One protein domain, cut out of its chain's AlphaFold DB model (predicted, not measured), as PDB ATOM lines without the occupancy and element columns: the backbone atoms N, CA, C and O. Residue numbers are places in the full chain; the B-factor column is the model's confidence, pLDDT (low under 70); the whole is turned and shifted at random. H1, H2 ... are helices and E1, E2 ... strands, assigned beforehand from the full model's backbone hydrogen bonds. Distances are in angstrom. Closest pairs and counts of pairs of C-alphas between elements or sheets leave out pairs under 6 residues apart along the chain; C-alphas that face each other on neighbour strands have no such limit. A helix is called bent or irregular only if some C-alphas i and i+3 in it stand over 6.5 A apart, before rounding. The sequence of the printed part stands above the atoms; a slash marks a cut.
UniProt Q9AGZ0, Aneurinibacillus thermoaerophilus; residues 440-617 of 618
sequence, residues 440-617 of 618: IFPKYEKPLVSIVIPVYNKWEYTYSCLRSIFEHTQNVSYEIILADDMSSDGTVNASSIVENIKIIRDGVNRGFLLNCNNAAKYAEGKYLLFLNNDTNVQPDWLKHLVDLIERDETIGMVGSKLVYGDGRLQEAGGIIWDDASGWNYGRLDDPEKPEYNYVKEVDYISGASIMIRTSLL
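This is residues 440 to 617 of the 618 residues of a protein of Aneurinibacillus thermoaerophilus (UniProt Q9AGZ0). Picture a twisted sheet of six strands with helices on both faces: H1, H2 and H4 on one face, H3 on the other, in three layers. Beyond its E5 edge lies a small lobe of loops and short strands, E6 and the hairpin of E7 and E8, from which the long stretch 585 to 608 returns to place E9 between E4 and E5. The 178 printed residues hold four named helices and nine named strands, in the order E1 H1 E2 H2 E3 H3 E4 H4 E5 E6 E7 E8 E9; the sheet's order is E3 E2 E1 E4 E9 E5, mixed. The class is mixed, helices and strands, with 81 residues, under half, in named elements. The whole is compact, with a radius of gyration of the C-alphas of 16.2 A and spans of 44 by 32 by 30 A.

Start in the large sheet at C-alpha 449, (318.991, 303.748, 305.712), where E1, residues 449 to 455, begins its 18.8 A. Beside it find E2, residues 478 to 484, 19.0 A long, and then E3, residues 502 to 504. On the other side of E1 come E4, residues 527 to 531, 12.7 A; E9, residues 609 to 613, 13.9 A; and E5, residues 557 to 559. E9 ends at C-alpha 613, (310.827, 299.114, 304.882). Of the helices, H1 spans residues 459 to 472 over 19.6 A, H2 residues 490 to 497, H3 residues 512 to 520 over 12.3 A, and H4 residues 541 to 551 over 15.9 A. H2 is irregular: C-alphas 492 and 495 are 7.8 A apart. Look for the remaining strands at residues 569 to 571 (E6), 574 to 576 (E7) and 582 to 584 (E8); C-alpha 578 stands at (304.694, 274.666, 317.813).

In the sheet, E1 is parallel to E2, with N 453 and O 481 at 2.9 A, and to E4, with N 452 and O 529 at 2.8 A. E3 is parallel to E2, with N 502 and O 480 at 2.9 A. E9 is antiparallel to E4, with N 530 and O 610 at 2.9 A, and to E5, with N 611 and O 558 at 2.8 A. E1, H1, E2 and E2, H2, E3 are strand-helix-strand units, parallel neighbour strands joined through a helix, with right-handed crossovers. Two more are split, with other strands between their own: E3, H3, E4, right-handed, and E4, H4, E5, left-handed. H1 runs along the strands over E1 and only just over E2, on which 3 of its C-alphas fall, at a height over the sheet of 10.6 A. H3, on the opposite face, runs slantwise over E1 at 7.9 A; its closest C-alphas to E1 are Cys 516 and Pro 454, 6.1 A. H4, on the same face as H1, lies over E9 at 8.9 A. H1, with residues 459 to 462 alone, only just touches H2, with 3 pairs of C-alphas within 8 A, the closest Trp 459 and Thr 491 at 5.0 A. In H1, H3 and H4 every O i to N i+4 pair is within hydrogen-bond range; in H2, 0 of 4 are, beside 4 of 5 O i to N i+3 pairs. Now look to the small lobe. E6 pairs with no named strand, but residues 562 to 563 pair with it, antiparallel; it runs on into E7 at 47 degrees. In the hairpin of E7 and E8, N 575 and O 583 are 2.8 A apart. E5 and E6 are apart.

The C-alphas farthest apart, of Ser 496 and Asp 578, are 49.2 A from each other. The printed part has no cut. The link from E8 to E9, 24 residues, is long. Mean pLDDT of the printed part is 94.3, and no printed residue is under 70.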
ATOM      1  N   ILE A 440     333.277 311.586 313.268       97.31
ATOM      2  CA  ILE A 440     332.482 312.506 312.447       97.31
ATOM      3  C   ILE A 440     331.858 311.695 311.320       97.31
ATOM      4  O   ILE A 440     332.551 311.312 310.378       97.31
ATOM      5  N   PHE A 441     330.558 311.417 311.414       97.12
ATOM      6  CA  PHE A 441     329.866 310.664 310.373       97.12
ATOM      7  C   PHE A 441     329.663 311.502 309.100       97.12
ATOM      8  O   PHE A 441     329.534 312.730 309.178       97.12
ATOM      9  N   PRO A 442     329.631 310.879 307.909       94.38
ATOM     10  CA  PRO A 442     329.229 311.572 306.691       94.38
ATOM     11  C   PRO A 442     327.766 312.028 306.792       94.38
ATOM     12  O   PRO A 442     326.913 311.304 307.298       94.38
ATOM     13  N   LYS A 443     327.472 313.230 306.288       94.19
ATOM     14  CA  LYS A 443     326.112 313.775 306.222       94.19
ATOM     15  C   LYS A 443     325.561 313.614 304.807       94.19
ATOM     16  O   LYS A 443     326.166 314.108 303.858       94.19
ATOM     17  N   TYR A 444     324.406 312.971 304.678       95.19
ATOM     18  CA  TYR A 444     323.690 312.799 303.412       95.19
ATOM     19  C   TYR A 444     322.370 313.570 303.460       95.19
ATOM     20  O   TYR A 444     321.702 313.558 304.487       95.19
ATOM     21  N   GLU A 445     321.975 314.226 302.366       90.06
ATOM     22  CA  GLU A 445     320.675 314.922 302.298       90.06
ATOM     23  C   GLU A 445     319.485 313.958 302.266       90.06
ATOM     24  O   GLU A 445     318.396 314.304 302.705       90.06
ATOM     25  N   LYS A 446     319.690 312.758 301.712       93.31
ATOM     26  CA  LYS A 446     318.697 311.683 301.640       93.31
ATOM     27  C   LYS A 446     319.377 310.359 301.993       93.31
ATOM     28  O   LYS A 446     319.908 309.695 301.092       93.31
ATOM     29  N   PRO A 447     319.472 310.007 303.287       96.50
ATOM     30  CA  PRO A 447     320.006 308.708 303.676       96.50
ATOM     31  C   PRO A 447     319.113 307.601 303.101       96.50
ATOM     32  O   PRO A 447     317.897 307.736 303.057       96.50
ATOM     33  N   LEU A 448     319.702 306.505 302.626       97.94
ATOM     34  CA  LEU A 448     318.933 305.335 302.204       97.94
ATOM     35  C   LEU A 448     318.442 304.553 303.429       97.94
ATOM     36  O   LEU A 448     317.315 304.059 303.427       97.94
ATOM     37  N   VAL A 449     319.279 304.472 304.468       98.44
ATOM     38  CA  VAL A 449     318.991 303.748 305.712       98.44
ATOM     39  C   VAL A 449     319.105 304.671 306.925       98.44
ATOM     40  O   VAL A 449     320.126 305.334 307.107       98.44
ATOM     41  N   SER A 450     318.100 304.666 307.795       98.56
ATOM     42  CA  SER A 450     318.184 305.270 309.129       98.56
ATOM     43  C   SER A 450     318.514 304.196 310.157       98.56
ATOM     44  O   SER A 450     317.723 303.280 310.376       98.56
ATOM     45  N   ILE A 451     319.685 304.296 310.788       98.50
ATOM     46  CA  ILE A 451     320.143 303.345 311.804       98.50
ATOM     47  C   ILE A 451     319.737 303.869 313.181       98.50
ATOM     48  O   ILE A 451     320.304 304.847 313.670       98.50
ATOM     49  N   VAL A 452     318.762 303.219 313.811       98.38
ATOM     50  CA  VAL A 452     318.304 303.521 315.170       98.38
ATOM     51  C   VAL A 452     319.042 302.632 316.161       98.38
ATOM     52  O   VAL A 452     318.939 301.405 316.108       98.38
ATOM     53  N   ILE A 453     319.758 303.265 317.088       98.44
ATOM     54  CA  ILE A 453     320.535 302.593 318.128       98.44
ATOM     55  C   ILE A 453     319.925 302.941 319.490       98.44
ATOM     56  O   ILE A 453     320.143 304.057 319.973       98.44
ATOM     57  N   PRO A 454     319.146 302.037 320.115       97.44
ATOM     58  CA  PRO A 454     318.651 302.230 321.472       97.44
ATOM     59  C   PRO A 454     319.790 302.125 322.483       97.44
ATOM     60  O   PRO A 454     320.597 301.195 322.439       97.44
ATOM     61  N   VAL A 455     319.846 303.076 323.412       96.94
ATOM     62  CA  VAL A 455     320.895 303.158 324.429       96.94
ATOM     63  C   VAL A 455     320.288 303.418 325.798       96.94
ATOM     64  O   VAL A 455     319.469 304.316 325.970       96.94
ATOM     65  N   TYR A 456     320.749 302.650 326.783       95.69
ATOM     66  CA  TYR A 456     320.565 302.934 328.199       95.69
ATOM     67  C   TYR A 456     321.864 302.600 328.936       95.69
ATOM     68  O   TYR A 456     322.138 301.442 329.265       95.69
ATOM     69  N   ASN A 457     322.675 303.628 329.186       94.62
ATOM     70  CA  ASN A 457     324.048 303.514 329.673       94.62
ATOM     71  C   ASN A 457     324.955 302.663 328.751       94.62
ATOM     72  O   ASN A 457     324.648 302.407 327.587       94.62
ATOM     73  N   LYS A 458     326.095 302.220 329.293       93.75
ATOM     74  CA  LYS A 458     327.137 301.426 328.634       93.75
ATOM     75  C   LYS A 458     327.789 302.142 327.452       93.75
ATOM     76  O   LYS A 458     327.949 301.563 326.379       93.75
ATOM     77  N   TRP A 459     328.248 303.370 327.688       94.88
ATOM     78  CA  TRP A 459     328.932 304.191 326.685       94.88
ATOM     79  C   TRP A 459     330.056 303.462 325.933       94.88
ATOM     80  O   TRP A 459     330.177 303.620 324.725       94.88
ATOM     81  N   GLU A 460     330.844 302.624 326.609       92.69
ATOM     82  CA  GLU A 460     331.913 301.830 325.981       92.69
ATOM     83  C   GLU A 460     331.410 300.931 324.842       92.69
ATOM     84  O   GLU A 460     332.049 300.850 323.789       92.69
ATOM     85  N   TYR A 461     330.259 300.281 325.031       93.44
ATOM     86  CA  TYR A 461     329.637 299.460 323.994       93.44
ATOM     87  C   TYR A 461     329.102 300.338 322.872       93.44
ATOM     88  O   TYR A 461     329.475 300.138 321.718       93.44
ATOM     89  N   THR A 462     328.346 301.380 323.221       96.19
ATOM     90  CA  THR A 462     327.789 302.332 322.256       96.19
ATOM     91  C   THR A 462     328.873 302.950 321.371       96.19
ATOM     92  O   THR A 462     328.730 302.985 320.151       96.19
ATOM     93  N   TYR A 463     329.988 303.389 321.956       95.88
ATOM     94  CA  TYR A 463     331.120 303.938 321.218       95.88
ATOM     95  C   TYR A 463     331.754 302.894 320.290       95.88
ATOM     96  O   TYR A 463     332.031 303.199 319.133       95.88
ATOM     97  N   SER A 464     331.950 301.659 320.765       94.44
ATOM     98  CA  SER A 464     332.518 300.572 319.954       94.44
ATOM     99  C   SER A 464     331.611 300.210 318.771       94.44
ATOM    100  O   SER A 464     332.100 300.019 317.656       94.44
ATOM    101  N   CYS A 465     330.292 300.198 318.988       96.56
ATOM    102  CA  CYS A 465     329.284 300.020 317.944       96.56
ATOM    103  C   CYS A 465     329.362 301.151 316.909       96.56
ATOM    104  O   CYS A 465     329.606 300.884 315.731       96.56
ATOM    105  N   LEU A 466     329.293 302.415 317.340       97.25
ATOM    106  CA  LEU A 466     329.417 303.582 316.456       97.25
ATOM    107  C   LEU A 466     330.731 303.567 315.667       97.25
ATOM    108  O   LEU A 466     330.735 303.799 314.459       97.25
ATOM    109  N   ARG A 467     331.849 303.235 316.317       96.12
ATOM    110  CA  ARG A 467     333.144 303.125 315.646       96.12
ATOM    111  C   ARG A 467     333.141 302.018 314.592       96.12
ATOM    112  O   ARG A 467     333.664 302.239 313.505       96.12
ATOM    113  N   SER A 468     332.514 300.873 314.866       96.31
ATOM    114  CA  SER A 468     332.426 299.779 313.888       96.31
ATOM    115  C   SER A 468     331.582 300.168 312.678       96.31
ATOM    116  O   SER A 468     331.988 299.921 311.546       96.31
ATOM    117  N   ILE A 469     330.476 300.891 312.889       97.19
ATOM    118  CA  ILE A 469     329.658 301.437 311.799       97.19
ATOM    119  C   ILE A 469     330.489 302.404 310.956       97.19
ATOM    120  O   ILE A 469     330.461 302.315 309.730       97.19
ATOM    121  N   PHE A 470     331.243 303.295 311.599       96.06
ATOM    122  CA  PHE A 470     332.102 304.260 310.920       96.06
ATOM    123  C   PHE A 470     333.201 303.592 310.078       96.06
ATOM    124  O   PHE A 470     333.451 304.020 308.955       96.06
ATOM    125  N   GLU A 471     333.842 302.534 310.585       94.38
ATOM    126  CA  GLU A 471     334.938 301.851 309.881       94.38
ATOM    127  C   GLU A 471     334.462 300.888 308.782       94.38
ATOM    128  O   GLU A 471     335.170 300.685 307.792       94.38
ATOM    129  N   HIS A 472     333.284 300.279 308.942       95.12
ATOM    130  CA  HIS A 472     332.853 299.146 308.116       95.12
ATOM    131  C   HIS A 472     331.659 299.418 307.200       95.12
ATOM    132  O   HIS A 472     331.305 298.553 306.397       95.12
ATOM    133  N   THR A 473     331.057 300.606 307.262       94.81
ATOM    134  CA  THR A 473     329.939 300.960 306.380       94.81
ATOM    135  C   THR A 473     330.436 301.736 305.167       94.81
ATOM    136  O   THR A 473     330.897 302.868 305.278       94.81
ATOM    137  N   GLN A 474     330.327 301.125 303.986       88.31
ATOM    138  CA  GLN A 474     330.717 301.721 302.707       88.31
ATOM    139  C   GLN A 474     329.590 301.571 301.677       88.31
ATOM    140  O   GLN A 474     328.775 300.656 301.765       88.31
ATOM    141  N   ASN A 475     329.570 302.454 300.673       89.50
ATOM    142  CA  ASN A 475     328.703 302.373 299.485       89.50
ATOM    143  C   ASN A 475     327.182 302.418 299.733       89.50
ATOM    144  O   ASN A 475     326.404 302.155 298.819       89.50
ATOM    145  N   VAL A 476     326.750 302.779 300.939       95.56
ATOM    146  CA  VAL A 476     325.347 302.988 301.307       95.56
ATOM    147  C   VAL A 476     325.263 304.331 302.021       95.56
ATOM    148  O   VAL A 476     326.090 304.605 302.890       95.56
ATOM    149  N   SER A 477     324.305 305.185 301.653       97.06
ATOM    150  CA  SER A 477     324.033 306.419 302.395       97.06
ATOM    151  C   SER A 477     323.188 306.100 303.623       97.06
ATOM    152  O   SER A 477     322.169 305.416 303.528       97.06
ATOM    153  N   TYR A 478     323.600 306.591 304.786       98.19
ATOM    154  CA  TYR A 478     322.929 306.289 306.044       98.19
ATOM    155  C   TYR A 478     322.964 307.474 306.996       98.19
ATOM    156  O   TYR A 478     323.825 308.344 306.896       98.19
ATOM    157  N   GLU A 479     322.038 307.487 307.940       98.25
ATOM    158  CA  GLU A 479     322.087 308.359 309.107       98.25
ATOM    159  C   GLU A 479     322.055 307.526 310.388       98.25
ATOM    160  O   GLU A 479     321.634 306.367 310.378       98.25
ATOM    161  N   ILE A 480     322.491 308.122 311.495       98.44
ATOM    162  CA  ILE A 480     322.470 307.481 312.809       98.44
ATOM    163  C   ILE A 480     321.566 308.271 313.736       98.44
ATOM    164  O   ILE A 480     321.712 309.489 313.884       98.44
ATOM    165  N   ILE A 481     320.672 307.543 314.392       98.38
ATOM    166  CA  ILE A 481     319.748 308.037 315.398       98.38
ATOM    167  C   ILE A 481     320.049 307.297 316.696       98.38
ATOM    168  O   ILE A 481     319.708 306.128 316.867       98.38
ATOM    169  N   LEU A 482     320.711 307.984 317.619       98.12
ATOM    170  CA  LEU A 482     320.980 307.488 318.957       98.12
ATOM    171  C   LEU A 482     319.756 307.758 319.837       98.12
ATOM    172  O   LEU A 482     319.460 308.911 320.155       98.12
ATOM    173  N   ALA A 483     319.034 306.707 320.206       97.62
ATOM    174  CA  ALA A 483     317.844 306.791 321.041       97.62
ATOM    175  C   ALA A 483     318.247 306.591 322.508       97.62
ATOM    176  O   ALA A 483     318.385 305.459 322.966       97.62
ATOM    177  N   ASP A 484     318.497 307.680 323.232       97.25
ATOM    178  CA  ASP A 484     319.046 307.656 324.594       97.25
ATOM    179  C   ASP A 484     317.925 307.702 325.649       97.25
ATOM    180  O   ASP A 484     317.291 308.737 325.866       97.25
ATOM    181  N   ASP A 485     317.704 306.567 326.316       96.12
ATOM    182  CA  ASP A 485     316.589 306.310 327.236       96.12
ATOM    183  C   ASP A 485     316.920 306.687 328.689       96.12
ATOM    184  O   ASP A 485     316.840 305.861 329.599       96.12
ATOM    185  N   MET A 486     317.328 307.938 328.920       95.12
ATOM    186  CA  MET A 486     317.757 308.450 330.236       95.12
ATOM    187  C   MET A 486     319.066 307.834 330.762       95.12
ATOM    188  O   MET A 486     319.165 307.461 331.935       95.12
ATOM    189  N   SER A 487     320.102 307.750 329.923       95.50
ATOM    190  CA  SER A 487     321.433 307.351 330.394       95.50
ATOM    191  C   SER A 487     322.010 308.349 331.408       95.50
ATOM    192  O   SER A 487     321.836 309.562 331.296       95.50
ATOM    193  N   SER A 488     322.751 307.830 332.385       94.06
ATOM    194  CA  SER A 488     323.452 308.597 333.425       94.06
ATOM    195  C   SER A 488     324.977 308.471 333.353       94.06
ATOM    196  O   SER A 488     325.686 309.074 334.156       94.06
ATOM    197  N   ASP A 489     325.491 307.641 332.446       94.50
ATOM    198  CA  ASP A 489     326.923 307.410 332.255       94.50
ATOM    199  C   ASP A 489     327.524 308.321 331.164       94.50
ATOM    200  O   ASP A 489     326.950 309.348 330.808       94.50
ATOM    201  N   GLY A 490     328.687 307.954 330.609       91.69
ATOM    202  CA  GLY A 490     329.360 308.713 329.548       91.69
ATOM    203  C   GLY A 490     328.501 309.019 328.313       91.69
ATOM    204  O   GLY A 490     328.804 309.974 327.598       91.69
ATOM    205  N   THR A 491     327.395 308.295 328.102       95.25
ATOM    206  CA  THR A 491     326.446 308.509 326.998       95.25
ATOM    207  C   THR A 491     325.865 309.921 326.993       95.25
ATOM    208  O   THR A 491     325.610 310.479 325.924       95.25
ATOM    209  N   VAL A 492     325.742 310.573 328.158       94.94
ATOM    210  CA  VAL A 492     325.269 311.967 328.238       94.94
ATOM    211  C   VAL A 492     326.147 312.924 327.422       94.94
ATOM    212  O   VAL A 492     325.637 313.884 326.839       94.94
ATOM    213  N   ASN A 493     327.435 312.597 327.284       94.12
ATOM    214  CA  ASN A 493     328.435 313.380 326.562       94.12
ATOM    215  C   ASN A 493     328.620 312.939 325.100       94.12
ATOM    216  O   ASN A 493     329.536 313.434 324.441       94.12
ATOM    217  N   ALA A 494     327.771 312.052 324.567       94.88
ATOM    218  CA  ALA A 494     327.911 311.510 323.213       94.88
ATOM    219  C   ALA A 494     328.071 312.595 322.131       94.88
ATOM    220  O   ALA A 494     328.927 312.459 321.261       94.88
ATOM    221  N   SER A 495     327.335 313.708 322.229       94.50
ATOM    222  CA  SER A 495     327.402 314.832 321.277       94.50
ATOM    223  C   SER A 495     328.758 315.543 321.227       94.50
ATOM    224  O   SER A 495     329.057 316.219 320.247       94.50
ATOM    225  N   SER A 496     329.583 315.417 322.271       94.12
ATOM    226  CA  SER A 496     330.935 315.993 322.301       94.12
ATOM    227  C   SER A 496     331.976 315.112 321.602       94.12
ATOM    228  O   SER A 496     333.024 315.606 321.183       94.12
ATOM    229  N   ILE A 497     331.678 313.817 321.461       95.31
ATOM    230  CA  ILE A 497     332.581 312.799 320.916       95.31
ATOM    231  C   ILE A 497     332.155 312.412 319.494       95.31
ATOM    232  O   ILE A 497     333.006 312.095 318.669       95.31
ATOM    233  N   VAL A 498     330.859 312.454 319.184       97.06
ATOM    234  CA  VAL A 498     330.308 311.991 317.909       97.06
ATOM    235  C   VAL A 498     329.491 313.096 317.243       97.06
ATOM    236  O   VAL A 498     328.528 313.603 317.814       97.06
ATOM    237  N   GLU A 499     329.871 313.451 316.018       97.38
ATOM    238  CA  GLU A 499     329.214 314.473 315.200       97.38
ATOM    239  C   GLU A 499     328.426 313.869 314.032       97.38
ATOM    240  O   GLU A 499     328.683 312.745 313.594       97.38
ATOM    241  N   ASN A 500     327.494 314.666 313.495       96.50
ATOM    242  CA  ASN A 500     326.597 314.309 312.390       96.50
ATOM    243  C   ASN A 500     325.688 313.103 312.680       96.50
ATOM    244  O   ASN A 500     325.349 312.338 311.781       96.50
ATOM    245  N   ILE A 501     325.257 312.971 313.935       96.88
ATOM    246  CA  ILE A 501     324.238 312.011 314.365       96.88
ATOM    247  C   ILE A 501     323.053 312.749 314.993       96.88
ATOM    248  O   ILE A 501     323.210 313.844 315.539       96.88
ATOM    249  N   LYS A 502     321.866 312.148 314.941       97.62
ATOM    250  CA  LYS A 502     320.689 312.603 315.688       97.62
ATOM    251  C   LYS A 502     320.707 311.926 317.057       97.62
ATOM    252  O   LYS A 502     320.832 310.710 317.127       97.62
ATOM    253  N   ILE A 503     320.587 312.689 318.140       97.56
ATOM    254  CA  ILE A 503     320.474 312.137 319.499       97.56
ATOM    255  C   ILE A 503     319.096 312.509 320.031       97.56
ATOM    256  O   ILE A 503     318.789 313.692 320.180       97.56
ATOM    257  N   ILE A 504     318.271 311.502 320.301       97.19
ATOM    258  CA  ILE A 504     316.906 311.674 320.789       97.19
ATOM    259  C   ILE A 504     316.900 311.414 322.291       97.19
ATOM    260  O   ILE A 504     317.205 310.310 322.734       97.19
ATOM    261  N   ARG A 505     316.566 312.457 323.056       94.81
ATOM    262  CA  ARG A 505     316.380 312.441 324.511       94.81
ATOM    263  C   ARG A 505     315.089 313.174 324.818       94.81
ATOM    264  O   ARG A 505     314.957 314.340 324.455       94.81
ATOM    265  N   ASP A 506     314.156 312.524 325.489       87.19
ATOM    266  CA  ASP A 506     312.858 313.123 325.820       87.19
ATOM    267  C   ASP A 506     312.591 313.221 327.326       87.19
ATOM    268  O   ASP A 506     311.503 313.616 327.741       87.19
ATOM    269  N   GLY A 507     313.599 312.906 328.146       88.56
ATOM    270  CA  GLY A 507     313.531 313.040 329.598       88.56
ATOM    271  C   GLY A 507     312.711 311.954 330.298       88.56
ATOM    272  O   GLY A 507     312.443 312.090 331.492       88.56
ATOM    273  N   VAL A 508     312.300 310.893 329.594       88.88
ATOM    274  CA  VAL A 508     311.476 309.812 330.147       88.88
ATOM    275  C   VAL A 508     312.131 308.465 329.856       88.88
ATOM    276  O   VAL A 508     312.466 308.181 328.717       88.88
ATOM    277  N   ASN A 509     312.271 307.612 330.876       91.88
ATOM    278  CA  ASN A 509     312.666 306.218 330.664       91.88
ATOM    279  C   ASN A 509     311.452 305.442 330.132       91.88
ATOM    280  O   ASN A 509     310.491 305.196 330.867       91.88
ATOM    281  N   ARG A 510     311.464 305.124 328.840       90.69
ATOM    282  CA  ARG A 510     310.381 304.431 328.134       90.69
ATOM    283  C   ARG A 510     310.588 302.924 328.058       90.69
ATOM    284  O   ARG A 510     309.641 302.198 327.751       90.69
ATOM    285  N   GLY A 511     311.804 302.453 328.294       92.00
ATOM    286  CA  GLY A 511     312.208 301.094 327.983       92.00
ATOM    287  C   GLY A 511     312.439 300.884 326.484       92.00
ATOM    288  O   GLY A 511     312.048 301.681 325.627       92.00
ATOM    289  N   PHE A 512     313.060 299.747 326.164       92.31
ATOM    290  CA  PHE A 512     313.626 299.438 324.847       92.31
ATOM    291  C   PHE A 512     312.669 299.676 323.666       92.31
ATOM    292  O   PHE A 512     312.960 300.484 322.787       92.31
ATOM    293  N   LEU A 513     311.510 299.007 323.648       94.12
ATOM    294  CA  LEU A 513     310.596 299.032 322.496       94.12
ATOM    295  C   LEU A 513     309.999 300.422 322.250       94.12
ATOM    296  O   LEU A 513     309.942 300.893 321.116       94.12
ATOM    297  N   LEU A 514     309.563 301.096 323.315       95.06
ATOM    298  CA  LEU A 514     308.951 302.417 323.207       95.06
ATOM    299  C   LEU A 514     309.982 303.490 322.836       95.06
ATOM    300  O   LEU A 514     309.645 304.412 322.094       95.06
ATOM    301  N   ASN A 515     311.227 303.356 323.301       95.88
ATOM    302  CA  ASN A 515     312.324 304.229 322.899       95.88
ATOM    303  C   ASN A 515     312.675 304.053 321.408       95.88
ATOM    304  O   ASN A 515     312.753 305.041 320.677       95.88
ATOM    305  N   CYS A 516     312.766 302.808 320.922       95.31
ATOM    306  CA  CYS A 516     312.917 302.507 319.494       95.31
ATOM    307  C   CYS A 516     311.808 303.156 318.651       95.31
ATOM    308  O   CYS A 516     312.100 303.873 317.694       95.31
ATOM    309  N   ASN A 517     310.542 302.977 319.043       94.69
ATOM    310  CA  ASN A 517     309.391 303.556 318.342       94.69
ATOM    311  C   ASN A 517     309.390 305.092 318.365       94.69
ATOM    312  O   ASN A 517     308.937 305.731 317.418       94.69
ATOM    313  N   ASN A 518     309.872 305.705 319.448       95.38
ATOM    314  CA  ASN A 518     309.988 307.157 319.541       95.38
ATOM    315  C   ASN A 518     311.057 307.693 318.581       95.38
ATOM    316  O   ASN A 518     310.803 308.646 317.849       95.38
ATOM    317  N   ALA A 519     312.227 307.055 318.554       96.25
ATOM    318  CA  ALA A 519     313.337 307.447 317.695       96.25
ATOM    319  C   ALA A 519     313.070 307.192 316.205       96.25
ATOM    320  O   ALA A 519     313.490 307.990 315.370       96.25
ATOM    321  N   ALA A 520     312.311 306.142 315.874       95.56
ATOM    322  CA  ALA A 520     311.904 305.824 314.505       95.56
ATOM    323  C   ALA A 520     311.186 306.988 313.798       95.56
ATOM    324  O   ALA A 520     311.330 307.153 312.594       95.56
ATOM    325  N   LYS A 521     310.481 307.853 314.539       95.12
ATOM    326  CA  LYS A 521     309.778 309.032 313.990       95.12
ATOM    327  C   LYS A 521     310.706 310.097 313.402       95.12
ATOM    328  O   LYS A 521     310.242 310.982 312.694       95.12
ATOM    329  N   TYR A 522     311.993 310.051 313.744       95.88
ATOM    330  CA  TYR A 522     313.007 310.996 313.272       95.88
ATOM    331  C   TYR A 522     313.829 310.440 312.098       95.88
ATOM    332  O   TYR A 522     314.786 311.092 311.667       95.88
ATOM    333  N   ALA A 523     313.485 309.240 311.619       96.44
ATOM    334  CA  ALA A 523     314.105 308.588 310.476       96.44
ATOM    335  C   ALA A 523     313.651 309.210 309.151       96.44
ATOM    336  O   ALA A 523     312.472 309.473 308.946       96.44
ATOM    337  N   GLU A 524     314.602 309.419 308.247       96.25
ATOM    338  CA  GLU A 524     314.393 309.957 306.897       96.25
ATOM    339  C   GLU A 524     314.701 308.922 305.798       96.25
ATOM    340  O   GLU A 524     314.498 309.182 304.611       96.25
ATOM    341  N   GLY A 525     315.215 307.752 306.176       96.88
ATOM    342  CA  GLY A 525     315.623 306.691 305.269       96.88
ATOM    343  C   GLY A 525     314.458 305.907 304.674       96.88
ATOM    344  O   GLY A 525     313.429 305.687 305.314       96.88
ATOM    345  N   LYS A 526     314.663 305.393 303.452       96.69
ATOM    346  CA  LYS A 526     313.760 304.409 302.814       96.69
ATOM    347  C   LYS A 526     313.623 303.141 303.668       96.69
ATOM    348  O   LYS A 526     312.578 302.488 303.652       96.69
ATOM    349  N   TYR A 527     314.688 302.805 304.393       98.06
ATOM    350  CA  TYR A 527     314.747 301.680 305.313       98.06
ATOM    351  C   TYR A 527     315.075 302.138 306.726       98.06
ATOM    352  O   TYR A 527     315.951 302.980 306.928       98.06
ATOM    353  N   LEU A 528     314.430 301.503 307.696       97.88
ATOM    354  CA  LEU A 528     314.720 301.664 309.110       97.88
ATOM    355  C   LEU A 528     315.467 300.429 309.609       97.88
ATOM    356  O   LEU A 528     314.977 299.312 309.459       97.88
ATOM    357  N   LEU A 529     316.644 300.622 310.199       98.25
ATOM    358  CA  LEU A 529     317.451 299.554 310.780       98.25
ATOM    359  C   LEU A 529     317.561 299.756 312.288       98.25
ATOM    360  O   LEU A 529     318.172 300.724 312.732       98.25
ATOM    361  N   PHE A 530     317.031 298.823 313.073       98.19
ATOM    362  CA  PHE A 530     317.302 298.765 314.505       98.19
ATOM    363  C   PHE A 530     318.565 297.947 314.747       98.19
ATOM    364  O   PHE A 530     318.673 296.806 314.287       98.19
ATOM    365  N   LEU A 531     319.516 298.542 315.462       98.31
ATOM    366  CA  LEU A 531     320.803 297.934 315.776       98.31
ATOM    367  C   LEU A 531     321.118 298.139 317.256       98.31
ATOM    368  O   LEU A 531     321.188 299.274 317.724       98.31
ATOM    369  N   ASN A 532     321.350 297.057 317.995       97.56
ATOM    370  CA  ASN A 532     321.696 297.171 319.411       97.56
ATOM    371  C   ASN A 532     323.062 297.850 319.616       97.56
ATOM    372  O   ASN A 532     323.991 297.700 318.817       97.56
ATOM    373  N   ASN A 533     323.208 298.561 320.737       96.12
ATOM    374  CA  ASN A 533     324.424 299.304 321.064       96.12
ATOM    375  C   ASN A 533     325.626 298.422 321.452       96.12
ATOM    376  O   ASN A 533     326.743 298.924 321.499       96.12
ATOM    377  N   ASP A 534     325.417 297.133 321.723       94.00
ATOM    378  CA  ASP A 534     326.443 296.139 322.064       94.00
ATOM    379  C   ASP A 534     326.896 295.285 320.868       94.00
ATOM    380  O   ASP A 534     327.529 294.240 321.033       94.00
ATOM    381  N   THR A 535     326.608 295.744 319.650       94.69
ATOM    382  CA  THR A 535     327.006 295.076 318.408       94.69
ATOM    383  C   THR A 535     328.320 295.619 317.847       94.69
ATOM    384  O   THR A 535     328.723 296.753 318.107       94.69
ATOM    385  N   ASN A 536     329.008 294.790 317.058       94.38
ATOM    386  CA  ASN A 536     330.180 295.191 316.290       94.38
ATOM    387  C   ASN A 536     330.004 294.733 314.841       94.38
ATOM    388  O   ASN A 536     330.060 293.535 314.544       94.38
ATOM    389  N   VAL A 537     329.718 295.678 313.951       95.56
ATOM    390  CA  VAL A 537     329.394 295.356 312.560       95.56
ATOM    391  C   VAL A 537     330.652 294.983 311.779       95.56
ATOM    392  O   VAL A 537     331.741 295.454 312.084       95.56
ATOM    393  N   GLN A 538     330.515 294.111 310.784       93.31
ATOM    394  CA  GLN A 538     331.633 293.634 309.961       93.31
ATOM    395  C   GLN A 538     331.651 294.344 308.592       93.31
ATOM    396  O   GLN A 538     330.657 294.979 308.227       93.31
ATOM    397  N   PRO A 539     332.754 294.277 307.820       92.19
ATOM    398  CA  PRO A 539     332.810 294.865 306.481       92.19
ATOM    399  C   PRO A 539     331.613 294.476 305.602       92.19
ATOM    400  O   PRO A 539     331.164 293.331 305.624       92.19
ATOM    401  N   ASP A 540     331.097 295.445 304.843       90.25
ATOM    402  CA  ASP A 540     329.985 295.294 303.891       90.25
ATOM    403  C   ASP A 540     328.639 294.837 304.484       90.25
ATOM    404  O   ASP A 540     327.707 294.538 303.732       90.25
ATOM    405  N   TRP A 541     328.491 294.817 305.813       95.12
ATOM    406  CA  TRP A 541     327.281 294.334 306.488       95.12
ATOM    407  C   TRP A 541     325.995 295.002 305.967       95.12
ATOM    408  O   TRP A 541     325.057 294.317 305.563       95.12
ATOM    409  N   LEU A 542     325.974 296.339 305.903       97.38
ATOM    410  CA  LEU A 542     324.788 297.106 305.531       97.38
ATOM    411  C   LEU A 542     324.444 296.941 304.050       97.38
ATOM    412  O   LEU A 542     323.273 296.838 303.690       97.38
ATOM    413  N   LYS A 543     325.470 296.880 303.192       95.94
ATOM    414  CA  LYS A 543     325.294 296.720 301.749       95.94
ATOM    415  C   LYS A 543     324.533 295.432 301.433       95.94
ATOM    416  O   LYS A 543     323.588 295.470 300.657       95.94
ATOM    417  N   HIS A 544     324.898 294.319 302.066       94.69
ATOM    418  CA  HIS A 544     324.240 293.034 301.825       94.69
ATOM    419  C   HIS A 544     322.786 293.008 302.314       94.69
ATOM    420  O   HIS A 544     321.946 292.378 301.674       94.69
ATOM    421  N   LEU A 545     322.467 293.715 303.406       96.94
ATOM    422  CA  LEU A 545     321.082 293.878 303.860       96.94
ATOM    423  C   LEU A 545     320.256 294.682 302.843       96.94
ATOM    424  O   LEU A 545     319.145 294.278 302.501       96.94
ATOM    425  N   VAL A 546     320.810 295.787 302.334       97.88
ATOM    426  CA  VAL A 546     320.171 296.627 301.306       97.88
ATOM    427  C   VAL A 546     319.984 295.860 299.998       97.88
ATOM    428  O   VAL A 546     318.882 295.840 299.457       97.88
ATOM    429  N   ASP A 547     321.024 295.188 299.506       96.12
ATOM    430  CA  ASP A 547     320.945 294.398 298.274       96.12
ATOM    431  C   ASP A 547     319.874 293.304 298.383       96.12
ATOM    432  O   ASP A 547     319.141 293.060 297.427       96.12
ATOM    433  N   LEU A 548     319.776 292.641 299.543       95.81
ATOM    434  CA  LEU A 548     318.800 291.581 299.763       95.81
ATOM    435  C   LEU A 548     317.369 292.122 299.776       95.81
ATOM    436  O   LEU A 548     316.521 291.559 299.090       95.81
ATOM    437  N   ILE A 549     317.100 293.200 300.521       96.81
ATOM    438  CA  ILE A 549     315.744 293.756 300.595       96.81
ATOM    439  C   ILE A 549     315.317 294.395 299.265       96.81
ATOM    440  O   ILE A 549     314.147 294.348 298.917       96.81
ATOM    441  N   GLU A 550     316.238 294.970 298.486       95.75
ATOM    442  CA  GLU A 550     315.930 295.540 297.162       95.75
ATOM    443  C   GLU A 550     315.754 294.470 296.074       95.75
ATOM    444  O   GLU A 550     315.174 294.754 295.028       95.75
ATOM    445  N   ARG A 551     316.248 293.243 296.286       95.50
ATOM    446  CA  ARG A 551     316.184 292.167 295.283       95.50
ATOM    447  C   ARG A 551     314.757 291.708 294.988       95.50
ATOM    448  O   ARG A 551     314.504 291.219 293.887       95.50
ATOM    449  N   ASP A 552     313.866 291.819 295.965       91.31
ATOM    450  CA  ASP A 552     312.475 291.398 295.862       91.31
ATOM    451  C   ASP A 552     311.583 292.340 296.687       91.31
ATOM    452  O   ASP A 552     311.757 292.507 297.897       91.31
ATOM    453  N   GLU A 553     310.614 292.972 296.024       91.38
ATOM    454  CA  GLU A 553     309.675 293.908 296.652       91.38
ATOM    455  C   GLU A 553     308.786 293.240 297.715       91.38
ATOM    456  O   GLU A 553     308.302 293.924 298.618       91.38
ATOM    457  N   THR A 554     308.620 291.913 297.663       93.44
ATOM    458  CA  THR A 554     307.870 291.139 298.666       93.44
ATOM    459  C   THR A 554     308.612 290.992 299.996       93.44
ATOM    460  O   THR A 554     307.992 290.698 301.019       93.44
ATOM    461  N   ILE A 555     309.924 291.252 300.027       95.19
ATOM    462  CA  ILE A 555     310.707 291.231 301.262       95.19
ATOM    463  C   ILE A 555     310.418 292.515 302.045       95.19
ATOM    464  O   ILE A 555     310.862 293.610 301.687       95.19
ATOM    465  N   GLY A 556     309.667 292.374 303.138       94.25
ATOM    466  CA  GLY A 556     309.366 293.478 304.053       94.25
ATOM    467  C   GLY A 556     310.468 293.753 305.077       94.25
ATOM    468  O   GLY A 556     310.631 294.895 305.512       94.25
ATOM    469  N   MET A 557     311.228 292.721 305.455       96.19
ATOM    470  CA  MET A 557     312.171 292.767 306.570       96.19
ATOM    471  C   MET A 557     313.354 291.815 306.351       96.19
ATOM    472  O   MET A 557     313.174 290.707 305.851       96.19
ATOM    473  N   VAL A 558     314.556 292.235 306.747       97.50
ATOM    474  CA  VAL A 558     315.795 291.439 306.681       97.50
ATOM    475  C   VAL A 558     316.619 291.614 307.955       97.50
ATOM    476  O   VAL A 558     316.427 292.565 308.710       97.50
ATOM    477  N   GLY A 559     317.550 290.698 308.207       96.69
ATOM    478  CA  GLY A 559     318.364 290.705 309.417       96.69
ATOM    479  C   GLY A 559     319.739 290.102 309.209       96.69
ATOM    480  O   GLY A 559     319.983 289.383 308.238       96.69
ATOM    481  N   SER A 560     320.639 290.407 310.136       95.81
ATOM    482  CA  SER A 560     322.015 289.912 310.096       95.81
ATOM    483  C   SER A 560     322.133 288.519 310.713       95.81
ATOM    484  O   SER A 560     321.460 288.196 311.690       95.81
ATOM    485  N   LYS A 561     323.074 287.717 310.204       95.00
ATOM    486  CA  LYS A 561     323.636 286.589 310.960       95.00
ATOM    487  C   LYS A 561     324.457 287.157 312.122       95.00
ATOM    488  O   LYS A 561     325.310 288.012 311.895       95.00
ATOM    489  N   LEU A 562     324.230 286.677 313.342       95.50
ATOM    490  CA  LEU A 562     324.915 287.170 314.537       95.50
ATOM    491  C   LEU A 562     326.000 286.194 314.978       95.50
ATOM    492  O   LEU A 562     325.772 284.986 315.071       95.50
ATOM    493  N   VAL A 563     327.172 286.724 315.306       94.12
ATOM    494  CA  VAL A 563     328.325 285.954 315.775       94.12
ATOM    495  C   VAL A 563     328.825 286.578 317.073       94.12
ATOM    496  O   VAL A 563     328.960 287.795 317.169       94.12
ATOM    497  N   TYR A 564     329.091 285.747 318.078       89.81
ATOM    498  CA  TYR A 564     329.677 286.199 319.334       89.81
ATOM    499  C   TYR A 564     331.114 286.687 319.129       89.81
ATOM    500  O   TYR A 564     331.818 286.246 318.220       89.81
ATOM    501  N   GLY A 565     331.599 287.530 320.043       84.31
ATOM    502  CA  GLY A 565     332.972 288.039 319.996       84.31
ATOM    503  C   GLY A 565     334.067 286.965 320.100       84.31
ATOM    504  O   GLY A 565     335.201 287.194 319.697       84.31
ATOM    505  N   ASP A 566     333.743 285.765 320.586       81.94
ATOM    506  CA  ASP A 566     334.664 284.618 320.592       81.94
ATOM    507  C   ASP A 566     334.671 283.811 319.275       81.94
ATOM    508  O   ASP A 566     335.365 282.793 319.151       81.94
ATOM    509  N   GLY A 567     333.902 284.273 318.288       84.94
ATOM    510  CA  GLY A 567     333.781 283.707 316.954       84.94
ATOM    511  C   GLY A 567     332.869 282.496 316.834       84.94
ATOM    512  O   GLY A 567     332.921 281.807 315.817       84.94
ATOM    513  N   ARG A 568     332.046 282.205 317.847       88.88
ATOM    514  CA  ARG A 568     330.976 281.203 317.746       88.88
ATOM    515  C   ARG A 568     329.693 281.831 317.219       88.88
ATOM    516  O   ARG A 568     329.381 282.976 317.538       88.88
ATOM    517  N   LEU A 569     328.915 281.066 316.462       92.56
ATOM    518  CA  LEU A 569     327.630 281.515 315.943       92.56
ATOM    519  C   LEU A 569     326.663 281.808 317.103       92.56
ATOM    520  O   LEU A 569     326.458 280.971 317.984       92.56
ATOM    521  N   GLN A 570     326.076 283.002 317.121       94.44
ATOM    522  CA  GLN A 570     324.995 283.331 318.046       94.44
ATOM    523  C   GLN A 570     323.669 282.882 317.445       94.44
ATOM    524  O   GLN A 570     322.935 282.127 318.081       94.44
ATOM    525  N   GLU A 571     323.404 283.296 316.208       95.00
ATOM    526  CA  GLU A 571     322.260 282.839 315.431       95.00
ATOM    527  C   GLU A 571     322.452 283.085 313.936       95.00
ATOM    528  O   GLU A 571     323.013 284.091 313.509       95.00
ATOM    529  N   ALA A 572     321.910 282.177 313.134       94.94
ATOM    530  CA  ALA A 572     321.683 282.364 311.708       94.94
ATOM    531  C   ALA A 572     320.173 282.350 311.425       94.94
ATOM    532  O   ALA A 572     319.719 281.613 310.553       94.94
ATOM    533  N   GLY A 573     319.395 283.094 312.219       94.12
ATOM    534  CA  GLY A 573     317.931 283.125 312.163       94.12
ATOM    535  C   GLY A 573     317.240 282.481 313.363       94.12
ATOM    536  O   GLY A 573     317.792 281.586 314.010       94.12
ATOM    537  N   GLY A 574     316.026 282.945 313.639       93.81
ATOM    538  CA  GLY A 574     315.164 282.435 314.693       93.81
ATOM    539  C   GLY A 574     314.193 281.357 314.212       93.81
ATOM    540  O   GLY A 574     313.708 281.415 313.083       93.81
ATOM    541  N   ILE A 575     313.916 280.385 315.080       94.62
ATOM    542  CA  ILE A 575     312.897 279.346 314.893       94.62
ATOM    543  C   ILE A 575     311.859 279.490 316.003       94.62
ATOM    544  O   ILE A 575     312.245 279.593 317.170       94.62
ATOM    545  N   ILE A 576     310.576 279.473 315.654       95.50
ATOM    546  CA  ILE A 576     309.472 279.352 316.609       95.50
ATOM    547  C   ILE A 576     308.870 277.961 316.451       95.50
ATOM    548  O   ILE A 576     308.358 277.602 315.393       95.50
ATOM    549  N   TRP A 577     308.943 277.167 317.512       91.81
ATOM    550  CA  TRP A 577     308.339 275.841 317.535       91.81
ATOM    551  C   TRP A 577     306.830 275.919 317.801       91.81
ATOM    552  O   TRP A 577     306.291 276.953 318.197       91.81
ATOM    553  N   ASP A 578     306.136 274.807 317.581       92.88
ATOM    554  CA  ASP A 578     304.694 274.666 317.813       92.88
ATOM    555  C   ASP A 578     304.287 274.858 319.285       92.88
ATOM    556  O   ASP A 578     303.156 275.251 319.567       92.88
ATOM    557  N   ASP A 579     305.221 274.666 320.217       91.44
ATOM    558  CA  ASP A 579     305.083 274.990 321.641       91.44
ATOM    559  C   ASP A 579     305.350 276.474 321.976       91.44
ATOM    560  O   ASP A 579     305.441 276.843 323.149       91.44
ATOM    561  N   ALA A 580     305.482 277.325 320.951       91.62
ATOM    562  CA  ALA A 580     305.854 278.737 321.025       91.62
ATOM    563  C   ALA A 580     307.253 279.012 321.610       91.62
ATOM    564  O   ALA A 580     307.587 280.166 321.902       91.62
ATOM    565  N   SER A 581     308.104 277.993 321.769       89.88
ATOM    566  CA  SER A 581     309.486 278.205 322.186       89.88
ATOM    567  C   SER A 581     310.326 278.780 321.042       89.88
ATOM    568  O   SER A 581     310.259 278.340 319.895       89.88
ATOM    569  N   GLY A 582     311.139 279.788 321.368       91.81
ATOM    570  CA  GLY A 582     312.067 280.421 320.432       91.81
ATOM    571  C   GLY A 582     313.458 279.799 320.499       91.81
ATOM    572  O   GLY A 582     314.014 279.620 321.586       91.81
ATOM    573  N   TRP A 583     314.040 279.477 319.345       91.31
ATOM    574  CA  TRP A 583     315.389 278.926 319.221       91.31
ATOM    575  C   TRP A 583     316.252 279.734 318.252       91.31
ATOM    576  O   TRP A 583     315.836 280.076 317.151       91.31
ATOM    577  N   ASN A 584     317.507 279.955 318.641       92.94
ATOM    578  CA  ASN A 584     318.534 280.551 317.790       92.94
ATOM    579  C   ASN A 584     319.185 279.458 316.924       92.94
ATOM    580  O   ASN A 584     319.900 278.591 317.440       92.94
ATOM    581  N   TYR A 585     318.954 279.475 315.612       93.81
ATOM    582  CA  TYR A 585     319.490 278.450 314.719       93.81
ATOM    583  C   TYR A 585     321.023 278.511 314.641       93.81
ATOM    584  O   TYR A 585     321.596 279.561 314.351       93.81
ATOM    585  N   GLY A 586     321.682 277.372 314.886       92.00
ATOM    586  CA  GLY A 586     323.144 277.245 314.844       92.00
ATOM    587  C   GLY A 586     323.878 277.782 316.083       92.00
ATOM    588  O   GLY A 586     325.097 277.921 316.062       92.00
ATOM    589  N   ARG A 587     323.166 278.088 317.177       92.19
ATOM    590  CA  ARG A 587     323.766 278.644 318.400       92.19
ATOM    591  C   ARG A 587     324.961 277.815 318.901       92.19
ATOM    592  O   ARG A 587     324.850 276.612 319.115       92.19
ATOM    593  N   LEU A 588     326.069 278.502 319.178       89.19
ATOM    594  CA  LEU A 588     327.379 277.985 319.605       89.19
ATOM    595  C   LEU A 588     328.146 277.143 318.570       89.19
ATOM    596  O   LEU A 588     329.215 276.630 318.912       89.19
ATOM    597  N   ASP A 589     327.647 277.010 317.343       90.50
ATOM    598  CA  ASP A 589     328.326 276.272 316.276       90.50
ATOM    599  C   ASP A 589     329.333 277.155 315.507       90.50
ATOM    600  O   ASP A 589     329.541 278.332 315.819       90.50
ATOM    601  N   ASP A 590     330.004 276.565 314.520       87.25
ATOM    602  CA  ASP A 590     330.919 277.240 313.604       87.25
ATOM    603  C   ASP A 590     330.140 278.099 312.584       87.25
ATOM    604  O   ASP A 590     329.399 277.541 311.766       87.25
ATOM    605  N   PRO A 591     330.299 279.440 312.595       90.25
ATOM    606  CA  PRO A 591     329.564 280.337 311.705       90.25
ATOM    607  C   PRO A 591     329.913 280.169 310.219       90.25
ATOM    608  O   PRO A 591     329.152 280.663 309.385       90.25
ATOM    609  N   GLU A 592     331.009 279.484 309.878       88.94
ATOM    610  CA  GLU A 592     331.473 279.273 308.498       88.94
ATOM    611  C   GLU A 592     330.869 278.029 307.834       88.94
ATOM    612  O   GLU A 592     331.092 277.773 306.647       88.94
ATOM    613  N   LYS A 593     330.064 277.240 308.558       88.44
ATOM    614  CA  LYS A 593     329.397 276.087 307.945       88.44
ATOM    615  C   LYS A 593     328.478 276.535 306.801       88.44
ATOM    616  O   LYS A 593     327.713 277.490 306.973       88.44
ATOM    617  N   PRO A 594     328.478 275.842 305.647       90.38
ATOM    618  CA  PRO A 594     327.652 276.221 304.499       90.38
ATOM    619  C   PRO A 594     326.158 276.348 304.824       90.38
ATOM    620  O   PRO A 594     325.479 277.208 304.276       90.38
ATOM    621  N   GLU A 595     325.655 275.548 305.767       91.62
ATOM    622  CA  GLU A 595     324.259 275.569 306.228       91.62
ATOM    623  C   GLU A 595     323.829 276.877 306.933       91.62
ATOM    624  O   GLU A 595     322.637 277.097 307.145       91.62
ATOM    625  N   TYR A 596     324.773 277.763 307.272       92.44
ATOM    626  CA  TYR A 596     324.509 279.083 307.863       92.44
ATOM    627  C   TYR A 596     324.814 280.249 306.915       92.44
ATOM    628  O   TYR A 596     324.620 281.402 307.292       92.44
ATOM    629  N   ASN A 597     325.316 279.973 305.709       91.25
ATOM    630  CA  ASN A 597     325.867 280.974 304.790       91.25
ATOM    631  C   ASN A 597     325.081 281.063 303.475       91.25
ATOM    632  O   ASN A 597     325.653 281.203 302.397       91.25
ATOM    633  N   TYR A 598     323.755 280.984 303.570       90.00
ATOM    634  CA  TYR A 598     322.841 281.251 302.465       90.00
ATOM    635  C   TYR A 598     321.632 282.050 302.956       90.00
ATOM    636  O   TYR A 598     321.297 282.042 304.141       90.00
ATOM    637  N   VAL A 599     320.989 282.757 302.030       91.38
ATOM    638  CA  VAL A 599     319.757 283.509 302.297       91.38
ATOM    639  C   VAL A 599     318.616 282.529 302.535       91.38
ATOM    640  O   VAL A 599     318.406 281.627 301.725       91.38
ATOM    641  N   LYS A 600     317.858 282.727 303.611       91.25
ATOM    642  CA  LYS A 600     316.693 281.907 303.939       91.25
ATOM    643  C   LYS A 600     315.634 282.711 304.675       91.25
ATOM    644  O   LYS A 600     315.948 283.701 305.333       91.25
ATOM    645  N   GLU A 601     314.409 282.221 304.599       93.75
ATOM    646  CA  GLU A 601     313.312 282.666 305.449       93.75
ATOM    647  C   GLU A 601     313.473 282.094 306.863       93.75
ATOM    648  O   GLU A 601     314.050 281.018 307.060       93.75
ATOM    649  N   VAL A 602     313.016 282.856 307.853       94.06
ATOM    650  CA  VAL A 602     313.140 282.551 309.283       94.06
ATOM    651  C   VAL A 602     311.852 282.955 309.989       94.06
ATOM    652  O   VAL A 602     311.197 283.903 309.559       94.06
ATOM    653  N   ASP A 603     311.510 282.277 311.084       95.12
ATOM    654  CA  ASP A 603     310.268 282.556 311.819       95.12
ATOM    655  C   ASP A 603     310.336 283.904 312.551       95.12
ATOM    656  O   ASP A 603     309.333 284.600 312.699       95.12
ATOM    657  N   TYR A 604     311.534 284.291 313.004       94.06
ATOM    658  CA  TYR A 604     311.797 285.627 313.529       94.06
ATOM    659  C   TYR A 604     313.236 286.080 313.266       94.06
ATOM    660  O   TYR A 604     314.162 285.279 313.095       94.06
ATOM    661  N   ILE A 605     313.415 287.400 313.278       94.75
ATOM    662  CA  ILE A 605     314.707 288.079 313.218       94.75
ATOM    663  C   ILE A 605     314.937 288.740 314.575       94.75
ATOM    664  O   ILE A 605     314.040 289.400 315.102       94.75
ATOM    665  N   SER A 606     316.117 288.555 315.167       91.62
ATOM    666  CA  SER A 606     316.441 289.211 316.433       91.62
ATOM    667  C   SER A 606     316.480 290.727 316.275       91.62
ATOM    668  O   SER A 606     317.054 291.259 315.323       91.62
ATOM    669  N   GLY A 607     315.958 291.428 317.282       88.25
ATOM    670  CA  GLY A 607     316.033 292.887 317.375       88.25
ATOM    671  C   GLY A 607     317.460 293.440 317.478       88.25
ATOM    672  O   GLY A 607     317.631 294.650 317.434       88.25
ATOM    673  N   ALA A 608     318.481 292.579 317.591       93.44
ATOM    674  CA  ALA A 608     319.878 293.003 317.610       93.44
ATOM    675  C   ALA A 608     320.340 293.650 316.295       93.44
ATOM    676  O   ALA A 608     321.209 294.518 316.337       93.44
ATOM    677  N   SER A 609     319.790 293.232 315.149       97.06
ATOM    678  CA  SER A 609     320.063 293.823 313.833       97.06
ATOM    679  C   SER A 609     318.934 293.474 312.864       97.06
ATOM    680  O   SER A 609     318.989 292.437 312.195       97.06
ATOM    681  N   ILE A 610     317.941 294.354 312.753       96.81
ATOM    682  CA  ILE A 610     316.734 294.132 311.946       96.81
ATOM    683  C   ILE A 610     316.403 295.363 311.107       96.81
ATOM    684  O   ILE A 610     316.287 296.468 311.633       96.81
ATOM    685  N   MET A 611     316.282 295.176 309.792       97.88
ATOM    686  CA  MET A 611     315.970 296.234 308.835       97.88
ATOM    687  C   MET A 611     314.595 296.008 308.225       97.88
ATOM    688  O   MET A 611     314.305 294.915 307.745       97.88
ATOM    689  N   ILE A 612     313.776 297.051 308.206       97.12
ATOM    690  CA  ILE A 612     312.408 297.042 307.690       97.12
ATOM    691  C   ILE A 612     312.208 298.194 306.702       97.12
ATOM    692  O   ILE A 612     312.855 299.240 306.798       97.12
ATOM    693  N   ARG A 613     311.312 298.012 305.728       96.50
ATOM    694  CA  ARG A 613     310.827 299.114 304.882       96.50
ATOM    695  C   ARG A 613     310.089 300.136 305.743       96.50
ATOM    696  O   ARG A 613     309.132 299.776 306.421       96.50
ATOM    697  N   THR A 614     310.479 301.408 305.668       94.50
ATOM    698  CA  THR A 614     309.825 302.476 306.445       94.50
ATOM    699  C   THR A 614     308.329 302.572 306.122       94.50
ATOM    700  O   THR A 614     307.517 302.739 307.022       94.50
ATOM    701  N   SER A 615     307.945 302.312 304.868       92.88
ATOM    702  CA  SER A 615     306.548 302.287 304.407       92.88
ATOM    703  C   SER A 615     305.668 301.190 305.025       92.88
ATOM    704  O   SER A 615     304.491 301.124 304.701       92.88
ATOM    705  N   LEU A 616     306.227 300.266 305.817       91.75
ATOM    706  CA  LEU A 616     305.454 299.269 306.574       91.75
ATOM    707  C   LEU A 616     305.153 299.724 308.011       91.75
ATOM    708  O   LEU A 616     304.421 299.036 308.720       91.75
ATOM    709  N   LEU A 617     305.761 300.828 308.455       82.19
ATOM    710  CA  LEU A 617     305.554 301.430 309.776       82.19
ATOM    711  C   LEU A 617     304.649 302.671 309.729       82.19
ATOM    712  O   LEU A 617     304.111 303.052 310.769       82.19
TER     713      LEU A 617